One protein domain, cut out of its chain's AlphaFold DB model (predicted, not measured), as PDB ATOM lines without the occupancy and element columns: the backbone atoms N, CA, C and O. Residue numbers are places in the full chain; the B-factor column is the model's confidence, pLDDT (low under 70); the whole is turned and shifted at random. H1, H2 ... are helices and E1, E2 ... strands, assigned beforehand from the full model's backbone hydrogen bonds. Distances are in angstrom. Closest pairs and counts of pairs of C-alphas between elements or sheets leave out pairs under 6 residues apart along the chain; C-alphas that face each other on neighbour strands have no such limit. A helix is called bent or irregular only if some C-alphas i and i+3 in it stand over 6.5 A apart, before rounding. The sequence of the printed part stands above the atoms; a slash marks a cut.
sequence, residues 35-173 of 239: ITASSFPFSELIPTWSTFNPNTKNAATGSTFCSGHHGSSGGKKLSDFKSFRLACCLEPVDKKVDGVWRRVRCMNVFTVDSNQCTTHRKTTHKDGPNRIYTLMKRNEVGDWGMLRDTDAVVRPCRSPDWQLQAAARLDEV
ATOM      1  N   ILE A  35     144.564 122.701 120.206       95.81
ATOM      2  CA  ILE A  35     145.628 123.317 120.992       95.81
ATOM      3  C   ILE A  35     146.893 123.344 120.144       95.81
ATOM      4  O   ILE A  35     147.314 122.332 119.584       95.81
ATOM      5  N   THR A  36     147.525 124.511 120.079       96.81
ATOM      6  CA  THR A  36     148.815 124.714 119.415       96.81
ATOM      7  C   THR A  36     149.836 125.242 120.411       96.81
ATOM      8  O   THR A  36     149.481 125.739 121.481       96.81
ATOM      9  N   ALA A  37     151.119 125.188 120.050       96.12
ATOM     10  CA  ALA A  37     152.192 125.693 120.901       96.12
ATOM     11  C   ALA A  37     152.007 127.179 121.276       96.12
ATOM     12  O   ALA A  37     152.305 127.574 122.403       96.12
ATOM     13  N   SER A  38     151.488 128.003 120.357       94.75
ATOM     14  CA  SER A  38     151.252 129.435 120.581       94.75
ATOM     15  C   SER A  38     149.953 129.733 121.331       94.75
ATOM     16  O   SER A  38     149.860 130.777 121.973       94.75
ATOM     17  N   SER A  39     148.971 128.831 121.274       92.44
ATOM     18  CA  SER A  39     147.672 128.962 121.948       92.44
ATOM     19  C   SER A  39     147.556 128.128 123.225       92.44
ATOM     20  O   SER A  39     146.459 127.989 123.760       92.44
ATOM     21  N   PHE A  40     148.661 127.561 123.720       94.25
ATOM     22  CA  PHE A  40     148.610 126.667 124.868       94.25
ATOM     23  C   PHE A  40     148.065 127.391 126.122       94.25
ATOM     24  O   PHE A  40     148.597 128.433 126.522       94.25
ATOM     25  N   PRO A  41     147.038 126.835 126.783       91.69
ATOM     26  CA  PRO A  41     146.218 127.488 127.811       91.69
ATOM     27  C   PRO A  41     146.874 127.458 129.206       91.69
ATOM     28  O   PRO A  41     146.305 126.964 130.180       91.69
ATOM     29  N   PHE A  42     148.108 127.950 129.334       90.50
ATOM     30  CA  PHE A  42     148.867 127.816 130.587       90.50
ATOM     31  C   PHE A  42     148.116 128.331 131.824       90.50
ATOM     32  O   PHE A  42     148.131 127.666 132.856       90.50
ATOM     33  N   SER A  43     147.454 129.487 131.720       87.12
ATOM     34  CA  SER A  43     146.730 130.111 132.836       87.12
ATOM     35  C   SER A  43     145.503 129.326 133.294       87.12
ATOM     36  O   SER A  43     145.077 129.483 134.431       87.12
ATOM     37  N   GLU A  44     144.927 128.512 132.416       86.19
ATOM     38  CA  GLU A  44     143.774 127.679 132.743       86.19
ATOM     39  C   GLU A  44     144.220 126.372 133.396       86.19
ATOM     40  O   GLU A  44     143.682 125.958 134.419       86.19
ATOM     41  N   LEU A  45     145.262 125.749 132.844       86.88
ATOM     42  CA  LEU A  45     145.756 124.468 133.336       86.88
ATOM     43  C   LEU A  45     146.625 124.596 134.585       86.88
ATOM     44  O   LEU A  45     146.792 123.611 135.294       86.88
ATOM     45  N   ILE A  46     147.223 125.760 134.845       85.38
ATOM     46  CA  ILE A  46     148.137 125.991 135.968       85.38
ATOM     47  C   ILE A  46     147.591 127.172 136.787       85.38
ATOM     48  O   ILE A  46     147.830 128.322 136.417       85.38
ATOM     49  N   PRO A  47     146.912 126.919 137.926       74.56
ATOM     50  CA  PRO A  47     146.227 127.950 138.718       74.56
ATOM     51  C   PRO A  47     147.108 129.131 139.137       74.56
ATOM     52  O   PRO A  47     146.626 130.243 139.320       74.56
ATOM     53  N   THR A  48     148.410 128.897 139.293       77.56
ATOM     54  CA  THR A  48     149.390 129.892 139.734       77.56
ATOM     55  C   THR A  48     150.199 130.482 138.585       77.56
ATOM     56  O   THR A  48     151.206 131.121 138.841       77.56
ATOM     57  N   TRP A  49     149.813 130.294 137.314       86.06
ATOM     58  CA  TRP A  49     150.662 130.643 136.164       86.06
ATOM     59  C   TRP A  49     151.198 132.083 136.168       86.06
ATOM     60  O   TRP A  49     152.368 132.307 135.856       86.06
ATOM     61  N   SER A  50     150.371 133.064 136.540       82.44
ATOM     62  CA  SER A  50     150.765 134.480 136.597       82.44
ATOM     63  C   SER A  50     151.826 134.771 137.665       82.44
ATOM     64  O   SER A  50     152.652 135.661 137.477       82.44
ATOM     65  N   THR A  51     151.829 134.005 138.757       80.44
ATOM     66  CA  THR A  51     152.777 134.097 139.877       80.44
ATOM     67  C   THR A  51     153.736 132.905 139.920       80.44
ATOM     68  O   THR A  51     154.449 132.694 140.903       80.44
ATOM     69  N   PHE A  52     153.780 132.105 138.852       83.19
ATOM     70  CA  PHE A  52     154.414 130.798 138.879       83.19
ATOM     71  C   PHE A  52     155.925 130.932 139.010       83.19
ATOM     72  O   PHE A  52     156.606 131.450 138.123       83.19
ATOM     73  N   ASN A  53     156.464 130.399 140.106       85.00
ATOM     74  CA  ASN A  53     157.900 130.288 140.303       85.00
ATOM     75  C   ASN A  53     158.425 129.026 139.586       85.00
ATOM     76  O   ASN A  53     158.143 127.910 140.034       85.00
ATOM     77  N   PRO A  54     159.253 129.159 138.530       84.12
ATOM     78  CA  PRO A  54     159.749 128.020 137.750       84.12
ATOM     79  C   PRO A  54     160.647 127.054 138.540       84.12
ATOM     80  O   PRO A  54     160.921 125.944 138.084       84.12
ATOM     81  N   ASN A  55     161.134 127.474 139.713       81.19
ATOM     82  CA  ASN A  55     161.946 126.650 140.609       81.19
ATOM     83  C   ASN A  55     161.099 125.838 141.604       81.19
ATOM     84  O   ASN A  55     161.654 125.120 142.440       81.19
ATOM     85  N   THR A  56     159.770 125.908 141.508       80.38
ATOM     86  CA  THR A  56     158.879 125.014 142.250       80.38
ATOM     87  C   THR A  56     158.957 123.595 141.691       80.38
ATOM     88  O   THR A  56     159.101 123.366 140.491       80.38
ATOM     89  N   LYS A  57     158.897 122.617 142.589       82.31
ATOM     90  CA  LYS A  57     158.745 121.194 142.291       82.31
ATOM     91  C   LYS A  57     157.301 120.844 141.972       82.31
ATOM     92  O   LYS A  57     157.079 119.945 141.168       82.31
ATOM     93  N   ASN A  58     156.339 121.532 142.580       83.12
ATOM     94  CA  ASN A  58     154.922 121.313 142.339       83.12
ATOM     95  C   ASN A  58     154.168 122.647 142.315       83.12
ATOM     96  O   ASN A  58     154.172 123.375 143.305       83.12
ATOM     97  N   ALA A  59     153.509 122.951 141.196       79.38
ATOM     98  CA  ALA A  59     152.836 124.235 141.002       79.38
ATOM     99  C   ALA A  59     151.559 124.404 141.848       79.38
ATOM    100  O   ALA A  59     151.142 125.534 142.087       79.38
ATOM    101  N   ALA A  60     150.942 123.304 142.303       75.31
ATOM    102  CA  ALA A  60     149.744 123.347 143.145       75.31
ATOM    103  C   ALA A  60     150.068 123.531 144.632       75.31
ATOM    104  O   ALA A  60     149.287 124.143 145.347       75.31
ATOM    105  N   THR A  61     151.184 122.973 145.112       68.88
ATOM    106  CA  THR A  61     151.555 123.031 146.540       68.88
ATOM    107  C   THR A  61     152.636 124.063 146.841       68.88
ATOM    108  O   THR A  61     153.020 124.208 147.995       68.88
ATOM    109  N   GLY A  62     153.206 124.714 145.823       65.94
ATOM    110  CA  GLY A  62     154.323 125.655 145.978       65.94
ATOM    111  C   GLY A  62     155.633 125.017 146.458       65.94
ATOM    112  O   GLY A  62     156.647 125.706 146.540       65.94
ATOM    113  N   SER A  63     155.648 123.706 146.732       70.31
ATOM    114  CA  SER A  63     156.828 122.986 147.209       70.31
ATOM    115  C   SER A  63     157.980 123.193 146.237       70.31
ATOM    116  O   SER A  63     157.817 122.997 145.030       70.31
ATOM    117  N   THR A  64     159.146 123.578 146.742       69.62
ATOM    118  CA  THR A  64     160.333 123.847 145.925       69.62
ATOM    119  C   THR A  64     161.208 122.601 145.801       69.62
ATOM    120  O   THR A  64     161.048 121.615 146.525       69.62
ATOM    121  N   PHE A  65     162.098 122.573 144.809       66.88
ATOM    122  CA  PHE A  65     163.128 121.534 144.784       66.88
ATOM    123  C   PHE A  65     164.096 121.772 145.945       66.88
ATOM    124  O   PHE A  65     164.548 122.899 146.130       66.88
ATOM    125  N   CYS A  66     164.480 120.712 146.666       54.97
ATOM    126  CA  CYS A  66     165.621 120.793 147.574       54.97
ATOM    127  C   CYS A  66     166.830 121.312 146.779       54.97
ATOM    128  O   CYS A  66     167.112 120.828 145.674       54.97
ATOM    129  N   SER A  67     167.492 122.336 147.313       50.69
ATOM    130  CA  SER A  67     168.645 123.012 146.724       50.69
ATOM    131  C   SER A  67     169.691 121.985 146.270       50.69
ATOM    132  O   SER A  67     170.314 121.311 147.085       50.69
ATOM    133  N   GLY A  68     169.848 121.807 144.952       49.69
ATOM    134  CA  GLY A  68     170.780 120.813 144.401       49.69
ATOM    135  C   GLY A  68     170.509 120.336 142.972       49.69
ATOM    136  O   GLY A  68     171.421 119.839 142.322       49.69
ATOM    137  N   HIS A  69     169.304 120.524 142.427       47.53
ATOM    138  CA  HIS A  69     168.964 120.090 141.058       47.53
ATOM    139  C   HIS A  69     169.051 121.218 140.014       47.53
ATOM    140  O   HIS A  69     168.132 121.406 139.210       47.53
ATOM    141  N   HIS A  70     170.133 122.004 140.023       46.06
ATOM    142  CA  HIS A  70     170.340 123.033 139.001       46.06
ATOM    143  C   HIS A  70     170.888 122.414 137.710       46.06
ATOM    144  O   HIS A  70     171.914 121.740 137.711       46.06
ATOM    145  N   GLY A  71     170.203 122.672 136.592       49.38
ATOM    146  CA  GLY A  71     170.807 122.547 135.268       49.38
ATOM    147  C   GLY A  71     171.927 123.578 135.088       49.38
ATOM    148  O   GLY A  71     171.990 124.573 135.811       49.38
ATOM    149  N   SER A  72     172.787 123.354 134.095       46.09
ATOM    150  CA  SER A  72     174.026 124.102 133.819       46.09
ATOM    151  C   SER A  72     173.884 125.618 133.591       46.09
ATOM    152  O   SER A  72     174.893 126.301 133.461       46.09
ATOM    153  N   SER A  73     172.667 126.168 133.551       49.94
ATOM    154  CA  SER A  73     172.377 127.558 133.167       49.94
ATOM    155  C   SER A  73     171.870 128.470 134.293       49.94
ATOM    156  O   SER A  73     171.407 129.570 133.997       49.94
ATOM    157  N   GLY A  74     171.923 128.042 135.558       57.47
ATOM    158  CA  GLY A  74     171.420 128.831 136.688       57.47
ATOM    159  C   GLY A  74     169.888 128.888 136.716       57.47
ATOM    160  O   GLY A  74     169.267 129.689 136.024       57.47
ATOM    161  N   GLY A  75     169.277 128.024 137.529       70.31
ATOM    162  CA  GLY A  75     167.826 128.012 137.769       70.31
ATOM    163  C   GLY A  75     166.958 127.603 136.569       70.31
ATOM    164  O   GLY A  75     167.375 127.626 135.413       70.31
ATOM    165  N   LYS A  76     165.724 127.190 136.859       81.44
ATOM    166  CA  LYS A  76     164.680 126.992 135.842       81.44
ATOM    167  C   LYS A  76     164.053 128.349 135.521       81.44
ATOM    168  O   LYS A  76     163.950 129.195 136.411       81.44
ATOM    169  N   LYS A  77     163.628 128.569 134.276       87.56
ATOM    170  CA  LYS A  77     163.026 129.838 133.834       87.56
ATOM    171  C   LYS A  77     161.631 129.608 133.265       87.56
ATOM    172  O   LYS A  77     161.339 128.551 132.717       87.56
ATOM    173  N   LEU A  78     160.774 130.628 133.320       88.19
ATOM    174  CA  LEU A  78     159.423 130.554 132.747       88.19
ATOM    175  C   LEU A  78     159.460 130.304 131.226       88.19
ATOM    176  O   LEU A  78     158.595 129.630 130.673       88.19
ATOM    177  N   SER A  79     160.504 130.790 130.548       90.69
ATOM    178  CA  SER A  79     160.752 130.522 129.127       90.69
ATOM    179  C   SER A  79     160.962 129.037 128.814       90.69
ATOM    180  O   SER A  79     160.634 128.605 127.713       90.69
ATOM    181  N   ASP A  80     161.472 128.235 129.758       90.44
ATOM    182  CA  ASP A  80     161.612 126.785 129.566       90.44
ATOM    183  C   ASP A  80     160.238 126.095 129.502       90.44
ATOM    184  O   ASP A  80     160.095 125.078 128.830       90.44
ATOM    185  N   PHE A  81     159.211 126.652 130.153       92.06
ATOM    186  CA  PHE A  81     157.837 126.153 130.057       92.06
ATOM    187  C   PHE A  81     157.179 126.585 128.746       92.06
ATOM    188  O   PHE A  81     156.593 125.762 128.051       92.06
ATOM    189  N   LYS A  82     157.347 127.855 128.352       92.50
ATOM    190  CA  LYS A  82     156.818 128.384 127.079       92.50
ATOM    191  C   LYS A  82     157.422 127.714 125.838       92.50
ATOM    192  O   LYS A  82     156.789 127.685 124.794       92.50
ATOM    193  N   SER A  83     158.641 127.189 125.951       93.69
ATOM    194  CA  SER A  83     159.307 126.391 124.908       93.69
ATOM    195  C   SER A  83     159.086 124.883 125.060       93.69
ATOM    196  O   SER A  83     159.724 124.097 124.361       93.69
ATOM    197  N   PHE A  84     158.219 124.463 125.988       93.88
ATOM    198  CA  PHE A  84     157.904 123.059 126.265       93.88
ATOM    199  C   PHE A  84     159.140 122.198 126.573       93.88
ATOM    200  O   PHE A  84     159.188 121.002 126.294       93.88
ATOM    201  N   ARG A  85     160.175 122.795 127.168       91.38
ATOM    202  CA  ARG A  85     161.318 122.069 127.736       91.38
ATOM    203  C   ARG A  85     160.985 121.545 129.131       91.38
ATOM    204  O   ARG A  85     161.387 120.433 129.482       91.38
ATOM    205  N   LEU A  86     160.248 122.343 129.901       90.75
ATOM    206  CA  LEU A  86     159.647 121.990 131.184       90.75
ATOM    207  C   LEU A  86     158.122 121.985 131.078       90.75
ATOM    208  O   LEU A  86     157.547 122.687 130.251       90.75
ATOM    209  N   ALA A  87     157.481 121.201 131.935       91.38
ATOM    210  CA  ALA A  87     156.034 121.080 132.012       91.38
ATOM    211  C   ALA A  87     155.579 120.769 133.442       91.38
ATOM    212  O   ALA A  87     156.359 120.265 134.252       91.38
ATOM    213  N   CYS A  88     154.308 121.044 133.734       91.31
ATOM    214  CA  CYS A  88     153.628 120.595 134.946       91.31
ATOM    215  C   CYS A  88     152.847 119.321 134.633       91.31
ATOM    216  O   CYS A  88     152.220 119.218 133.590       91.31
ATOM    217  N   CYS A  89     152.868 118.333 135.519       91.31
ATOM    218  CA  CYS A  89     152.140 117.094 135.291       91.31
ATOM    219  C   CYS A  89     150.626 117.340 135.283       91.31
ATOM    220  O   CYS A  89     150.064 117.782 136.286       91.31
ATOM    221  N   LEU A  90     149.977 117.007 134.168       91.50
ATOM    222  CA  LEU A  90     148.538 117.167 133.962       91.50
ATOM    223  C   LEU A  90     147.749 115.896 134.273       91.50
ATOM    224  O   LEU A  90     146.548 115.852 134.027       91.50
ATOM    225  N   GLU A  91     148.377 114.856 134.820       89.88
ATOM    226  CA  GLU A  91     147.609 113.682 135.230       89.88
ATOM    227  C   GLU A  91     146.667 114.039 136.378       89.88
ATOM    228  O   GLU A  91     147.092 114.697 137.339       89.88
ATOM    229  N   PRO A  92     145.408 113.596 136.306       86.44
ATOM    230  CA  PRO A  92     144.491 113.725 137.414       86.44
ATOM    231  C   PRO A  92     144.880 112.755 138.547       86.44
ATOM    232  O   PRO A  92     145.252 111.602 138.334       86.44
ATOM    233  N   VAL A  93     144.826 113.245 139.781       84.19
ATOM    234  CA  VAL A  93     145.118 112.527 141.025       84.19
ATOM    235  C   VAL A  93     144.077 112.869 142.074       84.19
ATOM    236  O   VAL A  93     143.582 113.993 142.136       84.19
ATOM    237  N   ASP A  94     143.791 111.920 142.955       82.56
ATOM    238  CA  ASP A  94     143.012 112.196 144.154       82.56
ATOM    239  C   ASP A  94     143.935 112.721 145.257       82.56
ATOM    240  O   ASP A  94     144.914 112.076 145.641       82.56
ATOM    241  N   LYS A  95     143.627 113.908 145.779       73.56
ATOM    242  CA  LYS A  95     144.314 114.504 146.927       73.56
ATOM    243  C   LYS A  95     143.319 114.877 148.010       73.56
ATOM    244  O   LYS A  95     142.223 115.352 147.731       73.56
ATOM    245  N   LYS A  96     143.722 114.686 149.263       71.62
ATOM    246  CA  LYS A  96     142.964 115.150 150.424       71.62
ATOM    247  C   LYS A  96     143.345 116.603 150.715       71.62
ATOM    248  O   LYS A  96     144.526 116.888 150.876       71.62
ATOM    249  N   VAL A  97     142.358 117.492 150.757       65.00
ATOM    250  CA  VAL A  97     142.501 118.931 151.034       65.00
ATOM    251  C   VAL A  97     141.443 119.300 152.063       65.00
ATOM    252  O   VAL A  97     140.263 119.026 151.830       65.00
ATOM    253  N   ASP A  98     141.855 119.860 153.203       65.31
ATOM    254  CA  ASP A  98     140.965 120.186 154.330       65.31
ATOM    255  C   ASP A  98     140.065 118.998 154.731       65.31
ATOM    256  O   ASP A  98     138.857 119.116 154.933       65.31
ATOM    257  N   GLY A  99     140.634 117.789 154.750       69.50
ATOM    258  CA  GLY A  99     139.899 116.570 155.091       69.50
ATOM    259  C   GLY A  99     139.043 115.966 153.964       69.50
ATOM    260  O   GLY A  99     138.609 114.820 154.100       69.50
ATOM    261  N   VAL A 100     138.854 116.658 152.836       74.12
ATOM    262  CA  VAL A 100     138.001 116.227 151.714       74.12
ATOM    263  C   VAL A 100     138.846 115.714 150.548       74.12
ATOM    264  O   VAL A 100     139.793 116.370 150.122       74.12
ATOM    265  N   TRP A 101     138.501 114.546 150.000       75.12
ATOM    266  CA  TRP A 101     139.119 114.044 148.770       75.12
ATOM    267  C   TRP A 101     138.636 114.843 147.563       75.12
ATOM    268  O   TRP A 101     137.435 114.941 147.312       75.12
ATOM    269  N   ARG A 102     139.583 115.388 146.807       73.94
ATOM    270  CA  ARG A 102     139.350 116.146 145.582       73.94
ATOM    271  C   ARG A 102     140.173 115.544 144.450       73.94
ATOM    272  O   ARG A 102     141.316 115.140 144.663       73.94
ATOM    273  N   ARG A 103     139.592 115.531 143.253       79.56
ATOM    274  CA  ARG A 103     140.263 115.152 142.010       79.56
ATOM    275  C   ARG A 103     140.932 116.395 141.430       79.56
ATOM    276  O   ARG A 103     140.274 117.412 141.233       79.56
ATOM    277  N   VAL A 104     142.247 116.351 141.261       79.69
ATOM    278  CA  VAL A 104     143.086 117.522 140.968       79.69
ATOM    279  C   VAL A 104     144.184 117.127 139.993       79.69
ATOM    280  O   VAL A 104     144.529 115.958 139.905       79.69
ATOM    281  N   ARG A 105     144.807 118.073 139.295       87.38
ATOM    282  CA  ARG A 105     146.011 117.772 138.501       87.38
ATOM    283  C   ARG A 105     147.232 117.607 139.409       87.38
ATOM    284  O   ARG A 105     147.357 118.275 140.436       87.38
ATOM    285  N   CYS A 106     148.154 116.730 139.023       87.88
ATOM    286  CA  CYS A 106     149.340 116.403 139.812       87.88
ATOM    287  C   CYS A 106     150.284 117.598 140.024       87.88
ATOM    288  O   CYS A 106     150.808 117.774 141.124       87.88
ATOM    289  N   MET A 107     150.489 118.420 138.993       88.88
ATOM    290  CA  MET A 107     151.291 119.653 138.982       88.88
ATOM    291  C   MET A 107     152.783 119.524 139.308       88.88
ATOM    292  O   MET A 107     153.470 120.538 139.428       88.88
ATOM    293  N   ASN A 108     153.324 118.310 139.419       88.00
ATOM    294  CA  ASN A 108     154.769 118.121 139.542       88.00
ATOM    295  C   ASN A 108     155.490 118.605 138.280       88.00
ATOM    296  O   ASN A 108     155.109 118.241 137.171       88.00
ATOM    297  N   VAL A 109     156.546 119.392 138.459       88.25
ATOM    298  CA  VAL A 109     157.362 119.926 137.369       88.25
ATOM    299  C   VAL A 109     158.341 118.868 136.871       88.25
ATOM    300  O   VAL A 109     159.074 118.270 137.661       88.25
ATOM    301  N   PHE A 110     158.402 118.688 135.554       87.12
ATOM    302  CA  PHE A 110     159.283 117.729 134.891       87.12
ATOM    303  C   PHE A 110     159.838 118.268 133.572       87.12
ATOM    304  O   PHE A 110     159.297 119.215 133.003       87.12
ATOM    305  N   THR A 111     160.935 117.687 133.075       88.25
ATOM    306  CA  THR A 111     161.403 117.957 131.707       88.25
ATOM    307  C   THR A 111     160.640 117.079 130.727       88.25
ATOM    308  O   THR A 111     160.554 115.869 130.936       88.25
ATOM    309  N   VAL A 112     160.125 117.673 129.648       88.75
ATOM    310  CA  VAL A 112     159.245 116.989 128.678       88.75
ATOM    311  C   VAL A 112     159.917 115.771 128.034       88.75
ATOM    312  O   VAL A 112     159.261 114.759 127.818       88.75
ATOM    313  N   ASP A 113     161.235 115.813 127.814       85.00
ATOM    314  CA  ASP A 113     161.989 114.675 127.254       85.00
ATOM    315  C   ASP A 113     162.340 113.589 128.282       85.00
ATOM    316  O   ASP A 113     162.943 112.571 127.936       85.00
ATOM    317  N   SER A 114     162.049 113.807 129.564       79.62
ATOM    318  CA  SER A 114     162.394 112.856 130.618       79.62
ATOM    319  C   SER A 114     161.211 111.996 131.038       79.62
ATOM    320  O   SER A 114     160.048 112.325 130.833       79.62
ATOM    321  N   ASN A 115     161.522 110.904 131.735       63.88
ATOM    322  CA  ASN A 115     160.521 110.025 132.341       63.88
ATOM    323  C   ASN A 115     159.997 110.543 133.696       63.88
ATOM    324  O   ASN A 115     159.652 109.724 134.543       63.88
ATOM    325  N   GLN A 116     160.046 111.845 133.983       67.06
ATOM    326  CA  GLN A 116     160.092 112.299 135.378       67.06
ATOM    327  C   GLN A 116     158.907 113.131 135.862       67.06
ATOM    328  O   GLN A 116     159.122 114.193 136.422       67.06
ATOM    329  N   CYS A 117     157.686 112.600 135.843       76.25
ATOM    330  CA  CYS A 117     156.825 112.804 137.010       76.25
ATOM    331  C   CYS A 117     156.944 111.582 137.925       76.25
ATOM    332  O   CYS A 117     156.523 110.489 137.568       76.25
ATOM    333  N   THR A 118     157.510 111.746 139.122       72.31
ATOM    334  CA  THR A 118     157.756 110.621 140.048       72.31
ATOM    335  C   THR A 118     156.484 110.012 140.641       72.31
ATOM    336  O   THR A 118     156.550 108.973 141.289       72.31
ATOM    337  N   THR A 119     155.332 110.647 140.423       76.31
ATOM    338  CA  THR A 119     154.026 110.189 140.911       76.31
ATOM    339  C   THR A 119     153.330 109.244 139.927       76.31
ATOM    340  O   THR A 119     152.445 108.497 140.333       76.31
ATOM    341  N   HIS A 120     153.718 109.248 138.645       79.81
ATOM    342  CA  HIS A 120     153.015 108.518 137.585       79.81
ATOM    343  C   HIS A 120     153.931 107.555 136.835       79.81
ATOM    344  O   HIS A 120     155.155 107.691 136.818       79.81
ATOM    345  N   ARG A 121     153.328 106.547 136.202       75.75
ATOM    346  CA  ARG A 121     154.068 105.578 135.390       75.75
ATOM    347  C   ARG A 121     154.480 106.210 134.061       75.75
ATOM    348  O   ARG A 121     153.791 107.059 133.506       75.75
ATOM    349  N   LYS A 122     155.586 105.722 133.497       72.38
ATOM    350  CA  LYS A 122     156.117 106.184 132.204       72.38
ATOM    351  C   LYS A 122     155.126 106.029 131.040       72.38
ATOM    352  O   LYS A 122     155.155 106.840 130.122       72.38
ATOM    353  N   THR A 123     154.278 105.003 131.059       71.88
ATOM    354  CA  THR A 123     153.232 104.793 130.041       71.88
ATOM    355  C   THR A 123     152.221 105.938 130.041       71.88
ATOM    356  O   THR A 123     151.895 106.467 128.988       71.88
ATOM    357  N   THR A 124     151.845 106.429 131.221       74.06
ATOM    358  CA  THR A 124     150.908 107.544 131.381       74.06
ATOM    359  C   THR A 124     151.403 108.828 130.700       74.06
ATOM    360  O   THR A 124     150.619 109.550 130.103       74.06
ATOM    361  N   HIS A 125     152.717 109.085 130.673       72.88
ATOM    362  CA  HIS A 125     153.266 110.234 129.939       72.88
ATOM    363  C   HIS A 125     153.076 110.162 128.418       72.88
ATOM    364  O   HIS A 125     153.002 111.203 127.768       72.88
ATOM    365  N   LYS A 126     153.057 108.951 127.848       77.12
ATOM    366  CA  LYS A 126     152.934 108.746 126.400       77.12
ATOM    367  C   LYS A 126     151.487 108.735 125.939       77.12
ATOM    368  O   LYS A 126     151.220 109.219 124.849       77.12
ATOM    369  N   ASP A 127     150.602 108.198 126.770       80.44
ATOM    370  CA  ASP A 127     149.229 107.883 126.380       80.44
ATOM    371  C   ASP A 127     148.186 108.761 127.096       80.44
ATOM    372  O   ASP A 127     147.018 108.731 126.730       80.44
ATOM    373  N   GLY A 128     148.594 109.543 128.102       85.56
ATOM    374  CA  GLY A 128     147.719 110.399 128.908       85.56
ATOM    375  C   GLY A 128     147.848 111.902 128.618       85.56
ATOM    376  O   GLY A 128     148.540 112.303 127.674       85.56
ATOM    377  N   PRO A 129     147.236 112.754 129.465       90.31
ATOM    378  CA  PRO A 129     147.235 114.214 129.345       90.31
ATOM    379  C   PRO A 129     148.594 114.864 129.107       90.31
ATOM    380  O   PRO A 129     148.695 115.873 128.412       90.31
ATOM    381  N   ASN A 130     149.674 114.282 129.628       92.25
ATOM    382  CA  ASN A 130     151.015 114.829 129.415       92.25
ATOM    383  C   ASN A 130     151.532 114.691 127.973       92.25
ATOM    384  O   ASN A 130     152.498 115.376 127.620       92.25
ATOM    385  N   ARG A 131     150.914 113.848 127.130       92.06
ATOM    386  CA  ARG A 131     151.292 113.692 125.716       92.06
ATOM    387  C   ARG A 131     151.229 115.025 124.971       92.06
ATOM    388  O   ARG A 131     152.061 115.258 124.092       92.06
ATOM    389  N   ILE A 132     150.322 115.921 125.374       95.19
ATOM    390  CA  ILE A 132     150.161 117.251 124.780       95.19
ATOM    391  C   ILE A 132     151.489 118.015 124.714       95.19
ATOM    392  O   ILE A 132     151.807 118.614 123.695       95.19
ATOM    393  N   TYR A 133     152.333 117.921 125.746       94.25
ATOM    394  CA  TYR A 133     153.587 118.667 125.808       94.25
ATOM    395  C   TYR A 133     154.597 118.204 124.764       94.25
ATOM    396  O   TYR A 133     155.369 119.013 124.252       94.25
ATOM    397  N   THR A 134     154.571 116.916 124.415       93.38
ATOM    398  CA  THR A 134     155.417 116.385 123.341       93.38
ATOM    399  C   THR A 134     154.973 116.934 121.988       93.38
ATOM    400  O   THR A 134     155.832 117.299 121.187       93.38
ATOM    401  N   LEU A 135     153.658 117.041 121.754       95.25
ATOM    402  CA  LEU A 135     153.106 117.640 120.535       95.25
ATOM    403  C   LEU A 135     153.491 119.119 120.445       95.25
ATOM    404  O   LEU A 135     154.087 119.542 119.458       95.25
ATOM    405  N   MET A 136     153.263 119.880 121.519       96.56
ATOM    406  CA  MET A 136     153.562 121.313 121.542       96.56
ATOM    407  C   MET A 136     155.048 121.593 121.308       96.56
ATOM    408  O   MET A 136     155.408 122.475 120.535       96.56
ATOM    409  N   LYS A 137     155.931 120.788 121.909       94.81
ATOM    410  CA  LYS A 137     157.377 120.893 121.691       94.81
ATOM    411  C   LYS A 137     157.782 120.664 120.231       94.81
ATOM    412  O   LYS A 137     158.755 121.254 119.765       94.81
ATOM    413  N   ARG A 138     157.066 119.792 119.521       95.44
ATOM    414  CA  ARG A 138     157.292 119.489 118.100       95.44
ATOM    415  C   ARG A 138     156.551 120.442 117.160       95.44
ATOM    416  O   ARG A 138     156.643 120.266 115.953       95.44
ATOM    417  N   ASN A 139     155.862 121.456 117.697       96.62
ATOM    418  CA  ASN A 139     154.941 122.324 116.959       96.62
ATOM    419  C   ASN A 139     153.842 121.542 116.216       96.62
ATOM    420  O   ASN A 139     153.392 121.947 115.147       96.62
ATOM    421  N   GLU A 140     153.412 120.419 116.789       97.31
ATOM    422  CA  GLU A 140     152.256 119.652 116.333       97.31
ATOM    423  C   GLU A 140     150.977 120.161 117.021       97.31
ATOM    424  O   GLU A 140     151.026 120.841 118.051       97.31
ATOM    425  N   VAL A 141     149.821 119.826 116.446       96.94
ATOM    426  CA  VAL A 141     148.504 120.181 116.988       96.94
ATOM    427  C   VAL A 141     148.013 119.054 117.892       96.94
ATOM    428  O   VAL A 141     148.116 117.882 117.534       96.94
ATOM    429  N   GLY A 142     147.489 119.411 119.059       95.50
ATOM    430  CA  GLY A 142     146.723 118.506 119.913       95.50
ATOM    431  C   GLY A 142     145.294 119.001 120.082       95.50
ATOM    432  O   GLY A 142     144.906 120.005 119.485       95.50
ATOM    433  N   ASP A 143     144.529 118.319 120.918       94.50
ATOM    434  CA  ASP A 143     143.140 118.668 121.201       94.50
ATOM    435  C   ASP A 143     142.849 118.649 122.704       94.50
ATOM    436  O   ASP A 143     143.629 118.127 123.511       94.50
ATOM    437  N   TRP A 144     141.733 119.264 123.085       91.44
ATOM    438  CA  TRP A 144     141.308 119.348 124.478       91.44
ATOM    439  C   TRP A 144     140.912 117.999 125.074       91.44
ATOM    440  O   TRP A 144     141.111 117.765 126.269       91.44
ATOM    441  N   GLY A 145     140.422 117.077 124.245       90.19
ATOM    442  CA  GLY A 145     140.091 115.711 124.635       90.19
ATOM    443  C   GLY A 145     141.289 114.980 125.235       90.19
ATOM    444  O   GLY A 145     141.130 114.235 126.202       90.19
ATOM    445  N   MET A 146     142.507 115.266 124.759       91.19
ATOM    446  CA  MET A 146     143.744 114.746 125.354       91.19
ATOM    447  C   MET A 146     143.933 115.170 126.813       91.19
ATOM    448  O   MET A 146     144.528 114.431 127.593       91.19
ATOM    449  N   LEU A 147     143.477 116.367 127.185       90.25
ATOM    450  CA  LEU A 147     143.652 116.913 128.528       90.25
ATOM    451  C   LEU A 147     142.598 116.408 129.504       90.25
ATOM    452  O   LEU A 147     142.812 116.494 130.712       90.25
ATOM    453  N   ARG A 148     141.466 115.901 129.026       82.75
ATOM    454  CA  ARG A 148     140.311 115.549 129.853       82.75
ATOM    455  C   ARG A 148     140.641 114.476 130.897       82.75
ATOM    456  O   ARG A 148     141.403 113.546 130.651       82.75
ATOM    457  N   ASP A 149     140.046 114.593 132.084       79.31
ATOM    458  CA  ASP A 149     140.049 113.498 133.062       79.31
ATOM    459  C   ASP A 149     138.998 112.460 132.649       79.31
ATOM    460  O   ASP A 149     137.804 112.634 132.895       79.31
ATOM    461  N   THR A 150     139.435 111.395 131.973       71.94
ATOM    462  CA  THR A 150     138.550 110.315 131.503       71.94
ATOM    463  C   THR A 150     137.904 109.540 132.649       71.94
ATOM    464  O   THR A 150     136.840 108.953 132.467       71.94
ATOM    465  N   ASP A 151     138.514 109.576 133.836       67.19
ATOM    466  CA  ASP A 151     138.048 108.868 135.029       67.19
ATOM    467  C   ASP A 151     137.183 109.751 135.941       67.19
ATOM    468  O   ASP A 151     136.773 109.312 137.021       67.19
ATOM    469  N   ALA A 152     136.880 110.990 135.532       64.31
ATOM    470  CA  ALA A 152     135.973 111.893 136.235       64.31
ATOM    471  C   ALA A 152     134.512 111.421 136.117       64.31
ATOM    472  O   ALA A 152     133.631 112.130 135.634       64.31
ATOM    473  N   VAL A 153     134.217 110.202 136.561       46.91
ATOM    474  CA  VAL A 153     132.848 109.726 136.736       46.91
ATOM    475  C   VAL A 153     132.213 110.550 137.856       46.91
ATOM    476  O   VAL A 153     132.434 110.290 139.037       46.91
ATOM    477  N   VAL A 154     131.466 111.584 137.454       46.91
ATOM    478  CA  VAL A 154     130.365 112.266 138.163       46.91
ATOM    479  C   VAL A 154     130.548 112.349 139.686       46.91
ATOM    480  O   VAL A 154     129.699 111.919 140.464       46.91
ATOM    481  N   ARG A 155     131.660 112.924 140.146       42.31
ATOM    482  CA  ARG A 155     131.738 113.450 141.514       42.31
ATOM    483  C   ARG A 155     131.535 114.953 141.419       42.31
ATOM    484  O   ARG A 155     132.259 115.577 140.646       42.31
ATOM    485  N   PRO A 156     130.570 115.551 142.142       39.84
ATOM    486  CA  PRO A 156     130.382 116.994 142.125       39.84
ATOM    487  C   PRO A 156     131.658 117.663 142.643       39.84
ATOM    488  O   PRO A 156     131.905 117.742 143.847       39.84
ATOM    489  N   CYS A 157     132.502 118.102 141.712       41.28
ATOM    490  CA  CYS A 157     133.689 118.877 142.005       41.28
ATOM    491  C   CYS A 157     133.208 120.281 142.377       41.28
ATOM    492  O   CYS A 157     132.800 121.059 141.518       41.28
ATOM    493  N   ARG A 158     133.174 120.595 143.678       42.00
ATOM    494  CA  ARG A 158     133.051 121.989 144.120       42.00
ATOM    495  C   ARG A 158     134.356 122.700 143.750       42.00
ATOM    496  O   ARG A 158     135.420 122.165 144.060       42.00
ATOM    497  N   SER A 159     134.199 123.841 143.076       47.78
ATOM    498  CA  SER A 159     135.157 124.628 142.277       47.78
ATOM    499  C   SER A 159     136.660 124.518 142.611       47.78
ATOM    500  O   SER A 159     137.051 124.326 143.769       47.78
ATOM    501  N   PRO A 160     137.541 124.734 141.611       51.00
ATOM    502  CA  PRO A 160     138.995 124.821 141.788       51.00
ATOM    503  C   PRO A 160     139.464 126.004 142.661       51.00
ATOM    504  O   PRO A 160     140.662 126.130 142.906       51.00
ATOM    505  N   ASP A 161     138.552 126.820 143.207       53.25
ATOM    506  CA  ASP A 161     138.847 127.985 144.057       53.25
ATOM    507  C   ASP A 161     139.718 127.645 145.274       53.25
ATOM    508  O   ASP A 161     140.440 128.498 145.780       53.25
ATOM    509  N   TRP A 162     139.719 126.392 145.734       53.00
ATOM    510  CA  TRP A 162     140.609 125.964 146.812       53.00
ATOM    511  C   TRP A 162     142.088 125.919 146.389       53.00
ATOM    512  O   TRP A 162     142.942 126.109 147.241       53.00
ATOM    513  N   GLN A 163     142.424 125.682 145.111       54.72
ATOM    514  CA  GLN A 163     143.819 125.741 144.639       54.72
ATOM    515  C   GLN A 163     144.325 127.177 144.678       54.72
ATOM    516  O   GLN A 163     145.460 127.421 145.079       54.72
ATOM    517  N   LEU A 164     143.449 128.123 144.332       55.03
ATOM    518  CA  LEU A 164     143.702 129.549 144.491       55.03
ATOM    519  C   LEU A 164     143.806 129.928 145.976       55.03
ATOM    520  O   LEU A 164     144.706 130.672 146.340       55.03
ATOM    521  N   GLN A 165     142.963 129.373 146.854       58.56
ATOM    522  CA  GLN A 165     143.049 129.602 148.306       58.56
ATOM    523  C   GLN A 165     144.289 128.955 148.942       58.56
ATOM    524  O   GLN A 165     144.879 129.533 149.848       58.56
ATOM    525  N   ALA A 166     144.714 127.782 148.470       51.66
ATOM    526  CA  ALA A 166     145.932 127.112 148.911       51.66
ATOM    527  C   ALA A 166     147.178 127.880 148.452       51.66
ATOM    528  O   ALA A 166     148.099 128.065 149.241       51.66
ATOM    529  N   ALA A 167     147.184 128.390 147.215       53.25
ATOM    530  CA  ALA A 167     148.217 129.297 146.726       53.25
ATOM    531  C   ALA A 167     148.241 130.620 147.514       53.25
ATOM    532  O   ALA A 167     149.304 131.049 147.942       53.25
ATOM    533  N   ALA A 168     147.077 131.215 147.796       54.78
ATOM    534  CA  ALA A 168     146.978 132.432 148.603       54.78
ATOM    535  C   ALA A 168     147.463 132.219 150.049       54.78
ATOM    536  O   ALA A 168     148.184 133.053 150.587       54.78
ATOM    537  N   ARG A 169     147.143 131.071 150.663       56.81
ATOM    538  CA  ARG A 169     147.693 130.680 151.972       56.81
ATOM    539  C   ARG A 169     149.208 130.499 151.928       56.81
ATOM    540  O   ARG A 169     149.880 130.848 152.887       56.81
ATOM    541  N   LEU A 170     149.756 129.962 150.839       52.34
ATOM    542  CA  LEU A 170     151.206 129.838 150.664       52.34
ATOM    543  C   LEU A 170     151.890 131.205 150.550       52.34
ATOM    544  O   LEU A 170     152.959 131.376 151.129       52.34
ATOM    545  N   ASP A 171     151.268 132.176 149.877       48.59
ATOM    546  CA  ASP A 171     151.762 133.557 149.825       48.59
ATOM    547  C   ASP A 171     151.738 134.219 151.218       48.59
ATOM    548  O   ASP A 171     152.689 134.909 151.587       48.59
ATOM    549  N   GLU A 172     150.708 133.960 152.035       53.19
ATOM    550  CA  GLU A 172     150.641 134.421 153.434       53.19
ATOM    551  C   GLU A 172     151.715 133.766 154.325       53.19
ATOM    552  O   GLU A 172     152.390 134.451 155.091       53.19
ATOM    553  N   VAL A 173     151.921 132.451 154.206       50.09
ATOM    554  CA  VAL A 173     152.944 131.695 154.957       50.09
ATOM    555  C   VAL A 173     154.358 132.141 154.566       50.09
ATOM    556  O   VAL A 173     155.205 132.363 155.433       50.09
TER     557      VAL A 173
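What this domain is: This is residues 35 to 173 of the 239 residues of an uncharacterized protein of Didymella rabiei (UniProt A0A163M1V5). Two short pairs of strands, E1 with E4 and E2 with E3, follow one another as a bent two-stranded ribbon, with short helices and much loop around it. The hairpin E2 and E3 makes the far part of the ribbon, E1 and E4 lie nearer the middle, and H6, the longest helix, lies off to one side, apart from the other named elements. The 139 printed residues hold six named helices and four named strands, in the order H1, H2, E1, E2, E3, E4, H3, H4, H5, H6; both two-stranded sheets, E1 - E4 and E2 - E3, are antiparallel. The class is mixed, helices and strands, with 57 residues, under half, in named elements. The whole is compact, with a radius of gyration of the C-alphas of 14.9 A and spans of 40 by 36 by 27 A.

Where its parts are: E2, residues 92 to 97, begins with C-alpha 92 at (144.491, 113.725, 137.414) and is 14.7 A long from first to last C-alpha; E3, residues 100 to 105, is 15.5 A long. E1 is residues 86 to 88 and E4 residues 109 to 111. H1, residues 42 to 45, begins with C-alpha 42 at (148.867, 127.816, 130.587). H2 is residues 78 to 82, H3 residues 122 to 127, H4 residues 131 to 137, 10.3 A long, and H5 residues 144 to 147. H6, residues 161 to 173, is 18.2 A long and ends with C-alpha 173 at (152.944, 131.695, 154.957).

How they stand to each other: E2 and E3 form a hairpin, antiparallel at 145 degrees, with N 93 and O 104 within hydrogen-bond range at 2.7 A. E1 and E4 are antiparallel too, at 145 degrees, with N 87 and O 110 at 2.9 A. The closest C-alphas of H2 and E1 are those of Asp 80 and Leu 86, 5.4 A apart; those of E1 and H4 are Ala 87 and Tyr 133, 7.1 A apart. H4 and H5 only just touch, with 3 pairs of C-alphas within 8 A, the closest being Ile 132 and Met 146 at 6.9 A. H3 and H4 are close but not clearly touching, His 125 and Arg 131 having the closest C-alphas at 5.8 A, with their lines about perpendicular at 78 degrees. H1 touches no helix and is only just apart from E3, the closest C-alphas being 8.5 A apart. H6 is only just apart from E2, at 8.4 A. Every O i to N i+4 pair is within hydrogen-bond range in H2, H4 and H6, against 1 of 2 in H3; H1 and H5 are too short for such a pair.

The domain as a whole: The C-alphas farthest apart, of Ser 72 and Val 154, are 45.4 A from each other. The printed part has no cut. The links from H1 to H2, 32 residues, and from H5 to H6, 13 residues, are long. The mean pLDDT of the printed part is 76.6; residues under 70 include 64 to 74 and 151 to 173, and the mean over H6 is 53.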